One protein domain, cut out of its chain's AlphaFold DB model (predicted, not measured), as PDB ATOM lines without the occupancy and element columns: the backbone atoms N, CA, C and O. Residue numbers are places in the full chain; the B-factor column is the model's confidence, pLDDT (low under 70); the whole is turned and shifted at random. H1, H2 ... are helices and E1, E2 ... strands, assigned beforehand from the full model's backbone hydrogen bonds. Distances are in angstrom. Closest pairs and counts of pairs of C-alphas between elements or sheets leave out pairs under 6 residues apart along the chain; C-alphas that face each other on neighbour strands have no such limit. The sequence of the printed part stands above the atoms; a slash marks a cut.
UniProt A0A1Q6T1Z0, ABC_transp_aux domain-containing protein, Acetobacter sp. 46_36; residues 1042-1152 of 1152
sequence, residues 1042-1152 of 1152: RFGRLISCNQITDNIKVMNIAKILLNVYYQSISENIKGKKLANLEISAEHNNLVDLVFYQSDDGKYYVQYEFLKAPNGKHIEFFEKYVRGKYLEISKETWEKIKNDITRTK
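This is residues 1042 to 1152 of the 1152 residues of the protein "ABC_transp_aux domain-containing protein" of Acetobacter sp. 46_36 (UniProt A0A1Q6T1Z0). A strongly twisted six-stranded sheet has its three helices over one face and its other face bare; its core is a meander of long strands, E3, E4 and E5, each the antiparallel neighbour of the one before. H1 and H3 run side by side in opposite directions over that face, while H2 packs on it separately, near E5 and E2. The printed part has 111 residues, with three named helices and six named strands in the order E1 H1 E2 E3 E4 E5 H2 E6 H3, class mixed. The sheet's order is E1 E3 E4 E5 E6 E2, all antiparallel. The whole is compact, with a radius of gyration of the C-alphas of 13.5 A and spans of 37 by 32 by 20 A.

Edge strand E1, residues 1046 to 1049, is the neighbour of E3, residues 1079 to 1089, with N 1047 and O 1088 2.8 A apart. E3, which bends by 57 degrees at residue 1082, forms a hairpin with E4, residues 1093 to 1102; N 1087 and O 1095 are 2.8 A apart. E4 forms a hairpin with E5, residues 1107 to 1113, with N 1098 and O 1110 at 2.8 A. E5 neighbours E6, residues 1133 to 1136, through N 1109 and O 1134, 2.8 A. E6 neighbours edge strand E2, residues 1072 to 1074, through N 1074 and O 1133, 2.8 A. H1, residues 1055 to 1067, H2, residues 1120 to 1129, and H3, residues 1138 to 1151, are on one face of the sheet, making two layers, helices over strands. H1 and H3 only just touch, with 3 pairs of C-alphas within 8 A, the closest those of Ile 1064 and Ile 1144 at 7.2 A; they run opposite ways at a shallow tilt of 8 degrees. H3 has a height over the sheet of 9.9 A. H2 is apart from H1 and H3; its closest C-alpha to E5 is that of Val 1129, 6.9 A from that of Tyr 1111. Every O i to N i+4 pair is within hydrogen-bond range in H1 and H3, and 5 of 6 in H2.

E1 begins at C-alpha 1046, (151.944, 170.826, 90.880). H1 is 18.1 A long. E3 and E4 are 28.3 A and 28.1 A long, and E5 19.9 A. H2 is 14.8 A long. H3, 20.1 A long, ends at C-alpha 1151, (138.035, 175.898, 86.595).

The two C-alphas farthest apart, those of His 1091 and Asp 1104, are 37.8 A apart. The printed part has no cut and no long link. The mean pLDDT of the printed part is 80.4; residues 1147 to 1152 are under 70.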
ATOM      1  N   ARG A1042     155.756 163.620  96.823       81.62
ATOM      2  CA  ARG A1042     157.012 162.978  96.402       81.62
ATOM      3  C   ARG A1042     157.158 162.870  94.880       81.62
ATOM      4  O   ARG A1042     158.265 162.628  94.413       81.62
ATOM      5  N   PHE A1043     156.072 163.032  94.122       83.06
ATOM      6  CA  PHE A1043     156.085 163.101  92.657       83.06
ATOM      7  C   PHE A1043     156.423 164.507  92.132       83.06
ATOM      8  O   PHE A1043     156.611 164.681  90.933       83.06
ATOM      9  N   GLY A1044     156.529 165.495  93.026       80.38
ATOM     10  CA  GLY A1044     156.737 166.904  92.701       80.38
ATOM     11  C   GLY A1044     155.501 167.744  93.007       80.38
ATOM     12  O   GLY A1044     154.362 167.258  92.987       80.38
ATOM     13  N   ARG A1045     155.714 169.026  93.319       83.56
ATOM     14  CA  ARG A1045     154.602 169.970  93.471       83.56
ATOM     15  C   ARG A1045     154.008 170.294  92.104       83.56
ATOM     16  O   ARG A1045     154.716 170.367  91.103       83.56
ATOM     17  N   LEU A1046     152.694 170.475  92.082       83.69
ATOM     18  CA  LEU A1046     151.944 170.826  90.880       83.69
ATOM     19  C   LEU A1046     152.278 172.267  90.471       83.69
ATOM     20  O   LEU A1046     152.159 173.174  91.293       83.69
ATOM     21  N   ILE A1047     152.695 172.457  89.220       83.19
ATOM     22  CA  ILE A1047     153.032 173.756  88.616       83.19
ATOM     23  C   ILE A1047     151.825 174.304  87.854       83.19
ATOM     24  O   ILE A1047     151.452 175.461  88.022       83.19
ATOM     25  N   SER A1048     151.196 173.470  87.026       83.12
ATOM     26  CA  SER A1048     150.000 173.844  86.273       83.12
ATOM     27  C   SER A1048     149.090 172.648  86.050       83.12
ATOM     28  O   SER A1048     149.543 171.505  86.027       83.12
ATOM     29  N   CYS A1049     147.805 172.916  85.840       81.00
ATOM     30  CA  CYS A1049     146.801 171.888  85.598       81.00
ATOM     31  C   CYS A1049     145.848 172.341  84.484       81.00
ATOM     32  O   CYS A1049     145.259 173.411  84.611       81.00
ATOM     33  N   ASN A1050     145.718 171.590  83.384       79.06
ATOM     34  CA  ASN A1050     144.963 171.986  82.182       79.06
ATOM     35  C   ASN A1050     145.300 173.420  81.718       79.06
ATOM     36  O   ASN A1050     144.407 174.221  81.452       79.06
ATOM     37  N   GLN A1051     146.595 173.763  81.683       72.81
ATOM     38  CA  GLN A1051     147.124 175.098  81.337       72.81
ATOM     39  C   GLN A1051     146.786 176.232  82.330       72.81
ATOM     40  O   GLN A1051     147.180 177.378  82.115       72.81
ATOM     41  N   ILE A1052     146.122 175.936  83.451       77.81
ATOM     42  CA  ILE A1052     145.886 176.895  84.537       77.81
ATOM     43  C   ILE A1052     147.162 177.030  85.366       77.81
ATOM     44  O   ILE A1052     147.645 176.047  85.927       77.81
ATOM     45  N   THR A1053     147.670 178.258  85.474       76.88
ATOM     46  CA  THR A1053     148.871 178.624  86.247       76.88
ATOM     47  C   THR A1053     148.559 179.470  87.489       76.88
ATOM     48  O   THR A1053     149.468 179.891  88.198       76.88
ATOM     49  N   ASP A1054     147.277 179.725  87.781       82.06
ATOM     50  CA  ASP A1054     146.851 180.426  88.998       82.06
ATOM     51  C   ASP A1054     147.162 179.578  90.238       82.06
ATOM     52  O   ASP A1054     146.570 178.517  90.454       82.06
ATOM     53  N   ASN A1055     148.070 180.078  91.075       76.25
ATOM     54  CA  ASN A1055     148.569 179.373  92.253       76.25
ATOM     55  C   ASN A1055     147.467 178.945  93.234       76.25
ATOM     56  O   ASN A1055     147.578 177.874  93.826       76.25
ATOM     57  N   ILE A1056     146.399 179.730  93.419       79.25
ATOM     58  CA  ILE A1056     145.324 179.394  94.369       79.25
ATOM     59  C   ILE A1056     144.479 178.249  93.809       79.25
ATOM     60  O   ILE A1056     144.143 177.304  94.529       79.25
ATOM     61  N   LYS A1057     144.164 178.298  92.512       76.06
ATOM     62  CA  LYS A1057     143.396 177.239  91.840       76.06
ATOM     63  C   LYS A1057     144.201 175.942  91.734       76.06
ATOM     64  O   LYS A1057     143.673 174.881  92.064       76.06
ATOM     65  N   VAL A1058     145.482 176.029  91.370       80.00
ATOM     66  CA  VAL A1058     146.402 174.881  91.330       80.00
ATOM     67  C   VAL A1058     146.580 174.282  92.727       80.00
ATOM     68  O   VAL A1058     146.521 173.063  92.873       80.00
ATOM     69  N   MET A1059     146.693 175.103  93.778       78.75
ATOM     70  CA  MET A1059     146.765 174.634  95.167       78.75
ATOM     71  C   MET A1059     145.487 173.903  95.610       78.75
ATOM     72  O   MET A1059     145.578 172.871  96.277       78.75
ATOM     73  N   ASN A1060     144.298 174.395  95.249       79.75
ATOM     74  CA  ASN A1060     143.040 173.719  95.586       79.75
ATOM     75  C   ASN A1060     142.921 172.360  94.882       79.75
ATOM     76  O   ASN A1060     142.583 171.368  95.528       79.75
ATOM     77  N   ILE A1061     143.284 172.291  93.597       77.56
ATOM     78  CA  ILE A1061     143.336 171.028  92.851       77.56
ATOM     79  C   ILE A1061     144.373 170.081  93.468       77.56
ATOM     80  O   ILE A1061     144.076 168.911  93.705       77.56
ATOM     81  N   ALA A1062     145.557 170.588  93.818       80.56
ATOM     82  CA  ALA A1062     146.590 169.822  94.504       80.56
ATOM     83  C   ALA A1062     146.081 169.228  95.820       80.56
ATOM     84  O   ALA A1062     146.263 168.042  96.080       80.56
ATOM     85  N   LYS A1063     145.388 170.031  96.634       81.81
ATOM     86  CA  LYS A1063     144.806 169.589  97.903       81.81
ATOM     87  C   LYS A1063     143.788 168.467  97.706       81.81
ATOM     88  O   LYS A1063     143.730 167.567  98.539       81.81
ATOM     89  N   ILE A1064     143.000 168.501  96.634       79.94
ATOM     90  CA  ILE A1064     142.045 167.434  96.316       79.94
ATOM     91  C   ILE A1064     142.802 166.171  95.913       79.94
ATOM     92  O   ILE A1064     142.610 165.134  96.538       79.94
ATOM     93  N   LEU A1065     143.716 166.256  94.945       83.19
ATOM     94  CA  LEU A1065     144.459 165.091  94.453       83.19
ATOM     95  C   LEU A1065     145.303 164.411  95.546       83.19
ATOM     96  O   LEU A1065     145.419 163.188  95.558       83.19
ATOM     97  N   LEU A1066     145.833 165.183  96.501       83.31
ATOM     98  CA  LEU A1066     146.565 164.663  97.661       83.31
ATOM     99  C   LEU A1066     145.675 163.910  98.664       83.31
ATOM    100  O   LEU A1066     146.169 163.029  99.359       83.31
ATOM    101  N   ASN A1067     144.385 164.248  98.751       80.44
ATOM    102  CA  ASN A1067     143.447 163.683  99.733       80.44
ATOM    103  C   ASN A1067     142.454 162.680  99.130       80.44
ATOM    104  O   ASN A1067     141.603 162.142  99.841       80.44
ATOM    105  N   VAL A1068     142.538 162.437  97.824       82.94
ATOM    106  CA  VAL A1068     141.742 161.432  97.134       82.94
ATOM    107  C   VAL A1068     142.555 160.157  96.998       82.94
ATOM    108  O   VAL A1068     143.618 160.173  96.383       82.94
ATOM    109  N   TYR A1069     142.009 159.049  97.495       83.44
ATOM    110  CA  TYR A1069     142.661 157.746  97.464       83.44
ATOM    111  C   TYR A1069     141.952 156.782  96.515       83.44
ATOM    112  O   TYR A1069     140.721 156.688  96.530       83.44
ATOM    113  N   TYR A1070     142.722 156.040  95.720       84.56
ATOM    114  CA  TYR A1070     142.178 154.950  94.918       84.56
ATOM    115  C   TYR A1070     142.054 153.666  95.751       84.56
ATOM    116  O   TYR A1070     142.792 153.434  96.712       84.56
ATOM    117  N   GLN A1071     141.054 152.851  95.425       79.06
ATOM    118  CA  GLN A1071     140.664 151.677  96.207       79.06
ATOM    119  C   GLN A1071     141.326 150.394  95.708       79.06
ATOM    120  O   GLN A1071     141.706 149.548  96.514       79.06
ATOM    121  N   SER A1072     141.461 150.250  94.390       78.81
ATOM    122  CA  SER A1072     142.013 149.064  93.740       78.81
ATOM    123  C   SER A1072     142.623 149.426  92.379       78.81
ATOM    124  O   SER A1072     142.414 150.532  91.876       78.81
ATOM    125  N   ILE A1073     143.391 148.507  91.785       81.44
ATOM    126  CA  ILE A1073     143.931 148.632  90.424       81.44
ATOM    127  C   ILE A1073     143.369 147.491  89.580       81.44
ATOM    128  O   ILE A1073     143.414 146.338  90.007       81.44
ATOM    129  N   SER A1074     142.866 147.808  88.390       80.69
ATOM    130  CA  SER A1074     142.348 146.855  87.406       80.69
ATOM    131  C   SER A1074     143.096 146.975  86.079       80.69
ATOM    132  O   SER A1074     143.482 148.068  85.670       80.69
ATOM    133  N   GLU A1075     143.312 145.853  85.392       78.56
ATOM    134  CA  GLU A1075     144.123 145.810  84.162       78.56
ATOM    135  C   GLU A1075     143.313 146.061  82.887       78.56
ATOM    136  O   GLU A1075     143.875 146.439  81.864       78.56
ATOM    137  N   ASN A1076     141.990 145.884  82.928       74.69
ATOM    138  CA  ASN A1076     141.136 146.111  81.768       74.69
ATOM    139  C   ASN A1076     139.733 146.551  82.199       74.69
ATOM    140  O   ASN A1076     139.138 145.933  83.083       74.69
ATOM    141  N   ILE A1077     139.203 147.601  81.570       79.81
ATOM    142  CA  ILE A1077     137.838 148.090  81.795       79.81
ATOM    143  C   ILE A1077     137.133 148.305  80.453       79.81
ATOM    144  O   ILE A1077     137.744 148.740  79.478       79.81
ATOM    145  N   LYS A1078     135.827 148.032  80.405       70.12
ATOM    146  CA  LYS A1078     134.942 148.482  79.324       70.12
ATOM    147  C   LYS A1078     134.110 149.634  79.870       70.12
ATOM    148  O   LYS A1078     133.350 149.454  80.816       70.12
ATOM    149  N   GLY A1079     134.343 150.835  79.356       71.25
ATOM    150  CA  GLY A1079     133.744 152.037  79.915       71.25
ATOM    151  C   GLY A1079     133.985 153.284  79.076       71.25
ATOM    152  O   GLY A1079     134.832 153.306  78.181       71.25
ATOM    153  N   LYS A1080     133.232 154.344  79.371       80.75
ATOM    154  CA  LYS A1080     133.293 155.625  78.661       80.75
ATOM    155  C   LYS A1080     134.272 156.584  79.345       80.75
ATOM    156  O   LYS A1080     134.196 156.788  80.556       80.75
ATOM    157  N   LYS A1081     135.154 157.221  78.563       83.62
ATOM    158  CA  LYS A1081     136.024 158.320  79.023       83.62
ATOM    159  C   LYS A1081     135.166 159.530  79.415       83.62
ATOM    160  O   LYS A1081     134.320 159.969  78.637       83.62
ATOM    161  N   LEU A1082     135.378 160.040  80.624       84.31
ATOM    162  CA  LEU A1082     134.603 161.123  81.231       84.31
ATOM    163  C   LEU A1082     135.302 162.480  81.098       84.31
ATOM    164  O   LEU A1082     134.708 163.429  80.592       84.31
ATOM    165  N   ALA A1083     136.550 162.573  81.561       82.81
ATOM    166  CA  ALA A1083     137.369 163.786  81.522       82.81
ATOM    167  C   ALA A1083     138.862 163.431  81.538       82.81
ATOM    168  O   ALA A1083     139.231 162.306  81.872       82.81
ATOM    169  N   ASN A1084     139.716 164.394  81.204       84.69
ATOM    170  CA  ASN A1084     141.156 164.325  81.424       84.69
ATOM    171  C   ASN A1084     141.642 165.558  82.196       84.69
ATOM    172  O   ASN A1084     141.039 166.634  82.136       84.69
ATOM    173  N   LEU A1085     142.721 165.368  82.942       84.38
ATOM    174  CA  LEU A1085     143.390 166.399  83.713       84.38
ATOM    175  C   LEU A1085     144.884 166.342  83.387       84.38
ATOM    176  O   LEU A1085     145.574 165.440  83.854       84.38
ATOM    177  N   GLU A1086     145.353 167.282  82.572       85.88
ATOM    178  CA  GLU A1086     146.759 167.431  82.208       85.88
ATOM    179  C   GLU A1086     147.503 168.123  83.343       85.88
ATOM    180  O   GLU A1086     147.232 169.277  83.684       85.88
ATOM    181  N   ILE A1087     148.433 167.405  83.953       87.31
ATOM    182  CA  ILE A1087     149.200 167.853  85.102       87.31
ATOM    183  C   ILE A1087     150.642 168.112  84.677       87.31
ATOM    184  O   ILE A1087     151.331 167.220  84.186       87.31
ATOM    185  N   SER A1088     151.126 169.323  84.963       86.12
ATOM    186  CA  SER A1088     152.552 169.634  84.964       86.12
ATOM    187  C   SER A1088     153.038 169.817  86.394       86.12
ATOM    188  O   SER A1088     152.472 170.607  87.153       86.12
ATOM    189  N   ALA A1089     154.087 169.091  86.763       85.31
ATOM    190  CA  ALA A1089     154.713 169.152  88.075       85.31
ATOM    191  C   ALA A1089     156.218 169.440  87.979       85.31
ATOM    192  O   ALA A1089     156.829 169.373  86.907       85.31
ATOM    193  N   GLU A1090     156.817 169.768  89.126       81.50
ATOM    194  CA  GLU A1090     158.264 169.953  89.287       81.50
ATOM    195  C   GLU A1090     159.075 168.829  88.620       81.50
ATOM    196  O   GLU A1090     158.637 167.679  88.541       81.50
ATOM    197  N   HIS A1091     160.280 169.173  88.157       79.56
ATOM    198  CA  HIS A1091     161.166 168.312  87.356       79.56
ATOM    199  C   HIS A1091     160.657 168.003  85.933       79.56
ATOM    200  O   HIS A1091     161.139 167.070  85.295       79.56
ATOM    201  N   ASN A1092     159.742 168.829  85.402       78.62
ATOM    202  CA  ASN A1092     159.166 168.707  84.052       78.62
ATOM    203  C   ASN A1092     158.344 167.418  83.855       78.62
ATOM    204  O   ASN A1092     158.265 166.879  82.749       78.62
ATOM    205  N   ASN A1093     157.739 166.927  84.941       83.94
ATOM    206  CA  ASN A1093     156.859 165.766  84.933       83.94
ATOM    207  C   ASN A1093     155.502 166.155  84.335       83.94
ATOM    208  O   ASN A1093     154.793 166.984  84.903       83.94
ATOM    209  N   LEU A1094     155.160 165.563  83.187       86.06
ATOM    210  CA  LEU A1094     153.904 165.797  82.468       86.06
ATOM    211  C   LEU A1094     153.060 164.520  82.484       86.06
ATOM    212  O   LEU A1094     153.453 163.510  81.895       86.06
ATOM    213  N   VAL A1095     151.927 164.564  83.183       87.69
ATOM    214  CA  VAL A1095     151.063 163.405  83.443       87.69
ATOM    215  C   VAL A1095     149.611 163.767  83.167       87.69
ATOM    216  O   VAL A1095     149.082 164.697  83.762       87.69
ATOM    217  N   ASP A1096     148.936 162.987  82.337       87.19
ATOM    218  CA  ASP A1096     147.500 163.088  82.105       87.19
ATOM    219  C   ASP A1096     146.757 162.093  83.000       87.19
ATOM    220  O   ASP A1096     146.944 160.879  82.902       87.19
ATOM    221  N   LEU A1097     145.881 162.595  83.875       87.62
ATOM    222  CA  LEU A1097     144.933 161.759  84.613       87.62
ATOM    223  C   LEU A1097     143.634 161.657  83.823       87.62
ATOM    224  O   LEU A1097     142.862 162.614  83.735       87.62
ATOM    225  N   VAL A1098     143.381 160.487  83.249       87.44
ATOM    226  CA  VAL A1098     142.208 160.230  82.418       87.44
ATOM    227  C   VAL A1098     141.164 159.453  83.211       87.44
ATOM    228  O   VAL A1098     141.410 158.340  83.665       87.44
ATOM    229  N   PHE A1099     139.976 160.028  83.370       87.12
ATOM    230  CA  PHE A1099     138.887 159.465  84.165       87.12
ATOM    231  C   PHE A1099     137.898 158.691  83.286       87.12
ATOM    232  O   PHE A1099     137.487 159.172  82.228       87.12
ATOM    233  N   TYR A1100     137.457 157.524  83.754       86.25
ATOM    234  CA  TYR A1100     136.544 156.611  83.063       86.25
ATOM    235  C   TYR A1100     135.368 156.212  83.961       86.25
ATOM    236  O   TYR A1100     135.513 156.111  85.178       86.25
ATOM    237  N   GLN A1101     134.217 155.927  83.349       85.50
ATOM    238  CA  GLN A1101     133.096 155.236  83.990       85.50
ATOM    239  C   GLN A1101     132.915 153.869  83.341       85.50
ATOM    240  O   GLN A1101     132.705 153.799  82.131       85.50
ATOM    241  N   SER A1102     132.992 152.804  84.133       84.12
ATOM    242  CA  SER A1102     132.655 151.453  83.673       84.12
ATOM    243  C   SER A1102     131.146 151.318  83.460       84.12
ATOM    244  O   SER A1102     130.366 152.016  84.116       84.12
ATOM    245  N   ASP A1103     130.735 150.388  82.600       76.50
ATOM    246  CA  ASP A1103     129.323 150.071  82.346       76.50
ATOM    247  C   ASP A1103     128.573 149.662  83.639       76.50
ATOM    248  O   ASP A1103     127.383 149.940  83.784       76.50
ATOM    249  N   ASP A1104     129.294 149.137  84.640       76.12
ATOM    250  CA  ASP A1104     128.782 148.776  85.976       76.12
ATOM    251  C   ASP A1104     128.640 149.975  86.945       76.12
ATOM    252  O   ASP A1104     128.405 149.814  88.144       76.12
ATOM    253  N   GLY A1105     128.838 151.208  86.466       77.81
ATOM    254  CA  GLY A1105     128.656 152.439  87.244       77.81
ATOM    255  C   GLY A1105     129.807 152.814  88.191       77.81
ATOM    256  O   GLY A1105     129.679 153.791  88.935       77.81
ATOM    257  N   LYS A1106     130.928 152.081  88.157       84.88
ATOM    258  CA  LYS A1106     132.177 152.376  88.891       84.88
ATOM    259  C   LYS A1106     133.060 153.389  88.153       84.88
ATOM    260  O   LYS A1106     133.026 153.453  86.925       84.88
ATOM    261  N   TYR A1107     133.881 154.138  88.891       87.19
ATOM    262  CA  TYR A1107     134.749 155.188  88.350       87.19
ATOM    263  C   TYR A1107     136.218 154.789  88.454       87.19
ATOM    264  O   TYR A1107     136.645 154.264  89.478       87.19
ATOM    265  N   TYR A1108     136.989 155.067  87.406       87.56
ATOM    266  CA  TYR A1108     138.405 154.725  87.329       87.56
ATOM    267  C   TYR A1108     139.246 155.901  86.829       87.56
ATOM    268  O   TYR A1108     138.738 156.773  86.126       87.56
ATOM    269  N   VAL A1109     140.536 155.903  87.159       88.19
ATOM    270  CA  VAL A1109     141.534 156.876  86.693       88.19
ATOM    271  C   VAL A1109     142.720 156.136  86.098       88.19
ATOM    272  O   VAL A1109     143.282 155.254  86.738       88.19
ATOM    273  N   GLN A1110     143.121 156.504  84.892       88.88
ATOM    274  CA  GLN A1110     144.327 156.017  84.241       88.88
ATOM    275  C   GLN A1110     145.369 157.131  84.199       88.88
ATOM    276  O   GLN A1110     145.030 158.286  83.952       88.88
ATOM    277  N   TYR A1111     146.629 156.775  84.435       88.69
ATOM    278  CA  TYR A1111     147.756 157.696  84.338       88.69
ATOM    279  C   TYR A1111     148.420 157.522  82.976       88.69
ATOM    280  O   TYR A1111     148.934 156.443  82.663       88.69
ATOM    281  N   GLU A1112     148.426 158.583  82.180       87.06
ATOM    282  CA  GLU A1112     149.124 158.661  80.903       87.06
ATOM    283  C   GLU A1112     150.327 159.597  81.056       87.06
ATOM    284  O   GLU A1112     150.199 160.811  81.165       87.06
ATOM    285  N   PHE A1113     151.529 159.029  81.110       86.88
ATOM    286  CA  PHE A1113     152.760 159.804  81.242       86.88
ATOM    287  C   PHE A1113     153.176 160.314  79.858       86.88
ATOM    288  O   PHE A1113     153.572 159.528  78.997       86.88
ATOM    289  N   LEU A1114     153.060 161.626  79.629       82.69
ATOM    290  CA  LEU A1114     153.319 162.254  78.324       82.69
ATOM    291  C   LEU A1114     154.816 162.294  77.980       82.69
ATOM    292  O   LEU A1114     155.199 162.383  76.813       82.69
ATOM    293  N   LYS A1115     155.673 162.224  79.002       80.44
ATOM    294  CA  LYS A1115     157.128 162.057  78.903       80.44
ATOM    295  C   LYS A1115     157.586 161.033  79.933       80.44
ATOM    296  O   LYS A1115     156.882 160.792  80.911       80.44
ATOM    297  N   ALA A1116     158.779 160.471  79.729       81.12
ATOM    298  CA  ALA A1116     159.427 159.669  80.760       81.12
ATOM    299  C   ALA A1116     159.543 160.520  82.041       81.12
ATOM    300  O   ALA A1116     160.109 161.617  81.972       81.12
ATOM    301  N   PRO A1117     158.958 160.077  83.166       82.12
ATOM    302  CA  PRO A1117     158.974 160.845  84.394       82.12
ATOM    303  C   PRO A1117     160.404 160.956  84.920       82.12
ATOM    304  O   PRO A1117     161.206 160.035  84.790       82.12
ATOM    305  N   ASN A1118     160.709 162.106  85.504       76.94
ATOM    306  CA  ASN A1118     161.996 162.446  86.078       76.94
ATOM    307  C   ASN A1118     161.841 162.527  87.602       76.94
ATOM    308  O   ASN A1118     161.221 163.460  88.130       76.94
ATOM    309  N   GLY A1119     162.350 161.514  88.304       77.00
ATOM    310  CA  GLY A1119     162.323 161.427  89.759       77.00
ATOM    311  C   GLY A1119     162.026 160.016  90.272       77.00
ATOM    312  O   GLY A1119     161.019 159.401  89.926       77.00
ATOM    313  N   LYS A1120     162.849 159.538  91.215       78.88
ATOM    314  CA  LYS A1120     162.831 158.150  91.727       78.88
ATOM    315  C   LYS A1120     161.450 157.647  92.179       78.88
ATOM    316  O   LYS A1120     161.121 156.484  91.968       78.88
ATOM    317  N   HIS A1121     160.641 158.497  92.817       81.81
ATOM    318  CA  HIS A1121     159.327 158.106  93.343       81.81
ATOM    319  C   HIS A1121     158.258 157.969  92.251       81.81
ATOM    320  O   HIS A1121     157.488 157.010  92.284       81.81
ATOM    321  N   ILE A1122     158.212 158.901  91.294       83.31
ATOM    322  CA  ILE A1122     157.238 158.876  90.195       83.31
ATOM    323  C   ILE A1122     157.620 157.830  89.139       83.31
ATOM    324  O   ILE A1122     156.739 157.134  88.650       83.31
ATOM    325  N   GLU A1123     158.914 157.617  88.882       83.81
ATOM    326  CA  GLU A1123     159.415 156.515  88.044       83.81
ATOM    327  C   GLU A1123     159.082 155.144  88.641       83.81
ATOM    328  O   GLU A1123     158.681 154.221  87.930       83.81
ATOM    329  N   PHE A1124     159.243 154.992  89.962       83.50
ATOM    330  CA  PHE A1124     158.831 153.771  90.647       83.50
ATOM    331  C   PHE A1124     157.322 153.576  90.520       83.50
ATOM    332  O   PHE A1124     156.895 152.493  90.145       83.50
ATOM    333  N   PHE A1125     156.522 154.615  90.771       84.56
ATOM    334  CA  PHE A1125     155.065 154.546  90.678       84.56
ATOM    335  C   PHE A1125     154.563 154.241  89.256       84.56
ATOM    336  O   PHE A1125     153.702 153.374  89.107       84.56
ATOM    337  N   GLU A1126     155.134 154.866  88.214       85.12
ATOM    338  CA  GLU A1126     154.789 154.621  86.803       85.12
ATOM    339  C   GLU A1126     154.833 153.125  86.482       85.12
ATOM    340  O   GLU A1126     153.879 152.591  85.912       85.12
ATOM    341  N   LYS A1127     155.893 152.419  86.899       82.81
ATOM    342  CA  LYS A1127     156.057 150.978  86.636       82.81
ATOM    343  C   LYS A1127     154.884 150.133  87.143       82.81
ATOM    344  O   LYS A1127     154.616 149.080  86.570       82.81
ATOM    345  N   TYR A1128     154.184 150.580  88.188       79.44
ATOM    346  CA  TYR A1128     153.045 149.862  88.766       79.44
ATOM    347  C   TYR A1128     151.711 150.210  88.107       79.44
ATOM    348  O   TYR A1128     150.849 149.335  88.012       79.44
ATOM    349  N   VAL A1129     151.527 151.460  87.670       82.12
ATOM    350  CA  VAL A1129     150.225 151.965  87.194       82.12
ATOM    351  C   VAL A1129     150.119 152.092  85.675       82.12
ATOM    352  O   VAL A1129     149.017 152.261  85.155       82.12
ATOM    353  N   ARG A1130     151.234 152.002  84.942       83.50
ATOM    354  CA  ARG A1130     151.255 152.156  83.483       83.50
ATOM    355  C   ARG A1130     150.333 151.141  82.806       83.50
ATOM    356  O   ARG A1130     150.489 149.934  82.967       83.50
ATOM    357  N   GLY A1131     149.382 151.653  82.023       76.62
ATOM    358  CA  GLY A1131     148.395 150.838  81.309       76.62
ATOM    359  C   GLY A1131     147.294 150.238  82.191       76.62
ATOM    360  O   GLY A1131     146.515 149.433  81.690       76.62
ATOM    361  N   LYS A1132     147.212 150.617  83.474       86.31
ATOM    362  CA  LYS A1132     146.207 150.127  84.426       86.31
ATOM    363  C   LYS A1132     145.233 151.231  84.845       86.31
ATOM    364  O   LYS A1132     145.526 152.420  84.739       86.31
ATOM    365  N   TYR A1133     144.078 150.820  85.358       85.62
ATOM    366  CA  TYR A1133     142.973 151.687  85.760       85.62
ATOM    367  C   TYR A1133     142.785 151.641  87.284       85.62
ATOM    368  O   TYR A1133     142.552 150.574  87.851       85.62
ATOM    369  N   LEU A1134     142.880 152.791  87.955       87.88
ATOM    370  CA  LEU A1134     142.762 152.935  89.410       87.88
ATOM    371  C   LEU A1134     141.315 153.252  89.807       87.88
ATOM    372  O   LEU A1134     140.788 154.289  89.413       87.88
ATOM    373  N   GLU A1135     140.661 152.393  90.586       86.44
ATOM    374  CA  GLU A1135     139.268 152.583  91.018       86.44
ATOM    375  C   GLU A1135     139.150 153.721  92.043       86.44
ATOM    376  O   GLU A1135     139.834 153.712  93.068       86.44
ATOM    377  N   ILE A1136     138.245 154.672  91.812       85.62
ATOM    378  CA  ILE A1136     137.918 155.760  92.746       85.62
ATOM    379  C   ILE A1136     136.430 155.729  93.106       85.62
ATOM    380  O   ILE A1136     135.587 155.278  92.330       85.62
ATOM    381  N   SER A1137     136.069 156.227  94.292       83.50
ATOM    382  CA  SER A1137     134.660 156.238  94.701       83.50
ATOM    383  C   SER A1137     133.843 157.289  93.933       83.50
ATOM    384  O   SER A1137     134.353 158.342  93.545       83.50
ATOM    385  N   LYS A1138     132.538 157.039  93.762       80.69
ATOM    386  CA  LYS A1138     131.606 157.970  93.097       80.69
ATOM    387  C   LYS A1138     131.597 159.362  93.737       80.69
ATOM    388  O   LYS A1138     131.608 160.362  93.031       80.69
ATOM    389  N   GLU A1139     131.602 159.430  95.066       79.25
ATOM    390  CA  GLU A1139     131.621 160.699  95.810       79.25
ATOM    391  C   GLU A1139     132.903 161.500  95.538       79.25
ATOM    392  O   GLU A1139     132.886 162.724  95.419       79.25
ATOM    393  N   THR A1140     134.019 160.791  95.394       77.88
ATOM    394  CA  THR A1140     135.318 161.372  95.078       77.88
ATOM    395  C   THR A1140     135.356 161.914  93.653       77.88
ATOM    396  O   THR A1140     135.810 163.036  93.431       77.88
ATOM    397  N   TRP A1141     134.831 161.151  92.693       80.81
ATOM    398  CA  TRP A1141     134.683 161.620  91.322       80.81
ATOM    399  C   TRP A1141     133.808 162.878  91.237       80.81
ATOM    400  O   TRP A1141     134.204 163.828  90.575       80.81
ATOM    401  N   GLU A1142     132.668 162.941  91.936       78.62
ATOM    402  CA  GLU A1142     131.813 164.142  91.933       78.62
ATOM    403  C   GLU A1142     132.519 165.368  92.542       78.62
ATOM    404  O   GLU A1142     132.353 166.480  92.038       78.62
ATOM    405  N   LYS A1143     133.364 165.186  93.571       74.50
ATOM    406  CA  LYS A1143     134.215 166.265  94.117       74.50
ATOM    407  C   LYS A1143     135.216 166.771  93.077       74.50
ATOM    408  O   LYS A1143     135.274 167.968  92.822       74.50
ATOM    409  N   ILE A1144     135.941 165.861  92.425       74.88
ATOM    410  CA  ILE A1144     136.907 166.202  91.370       74.88
ATOM    411  C   ILE A1144     136.194 166.877  90.186       74.88
ATOM    412  O   ILE A1144     136.651 167.899  89.687       74.88
ATOM    413  N   LYS A1145     135.040 166.352  89.765       76.00
ATOM    414  CA  LYS A1145     134.242 166.870  88.652       76.00
ATOM    415  C   LYS A1145     133.740 168.290  88.908       76.00
ATOM    416  O   LYS A1145     133.862 169.111  88.008       76.00
ATOM    417  N   ASN A1146     133.207 168.578  90.100       71.88
ATOM    418  CA  ASN A1146     132.699 169.908  90.460       71.88
ATOM    419  C   ASN A1146     133.792 170.984  90.471       71.88
ATOM    420  O   ASN A1146     133.522 172.133  90.120       71.88
ATOM    421  N   ASP A1147     135.014 170.621  90.855       66.00
ATOM    422  CA  ASP A1147     136.128 171.567  90.863       66.00
ATOM    423  C   ASP A1147     136.784 171.695  89.482       66.00
ATOM    424  O   ASP A1147     137.096 172.815  89.085       66.00
ATOM    425  N   ILE A1148     136.860 170.615  88.686       64.81
ATOM    426  CA  ILE A1148     137.278 170.671  87.271       64.81
ATOM    427  C   ILE A1148     136.330 171.561  86.445       64.81
ATOM    428  O   ILE A1148     136.793 172.322  85.588       64.81
ATOM    429  N   THR A1149     135.014 171.505  86.685       61.53
ATOM    430  CA  THR A1149     134.027 172.331  85.966       61.53
ATOM    431  C   THR A1149     133.959 173.777  86.445       61.53
ATOM    432  O   THR A1149     133.547 174.622  85.662       61.53
ATOM    433  N   ARG A1150     134.383 174.091  87.678       53.62
ATOM    434  CA  ARG A1150     134.540 175.478  88.165       53.62
ATOM    435  C   ARG A1150     135.811 176.168  87.658       53.62
ATOM    436  O   ARG A1150     135.934 177.385  87.778       53.62
ATOM    437  N   THR A1151     136.774 175.394  87.159       49.09
ATOM    438  CA  THR A1151     138.035 175.898  86.595       49.09
ATOM    439  C   THR A1151     138.028 176.122  85.081       49.09
ATOM    440  O   THR A1151     138.934 176.799  84.598       49.09
ATOM    441  N   LYS A1152     137.032 175.593  84.357       43.47
ATOM    442  CA  LYS A1152     136.686 176.027  82.993       43.47
ATOM    443  C   LYS A1152     135.787 177.252  83.061       43.47
ATOM    444  O   LYS A1152     135.931 178.106  82.162       43.47
TER     445      LYS A1152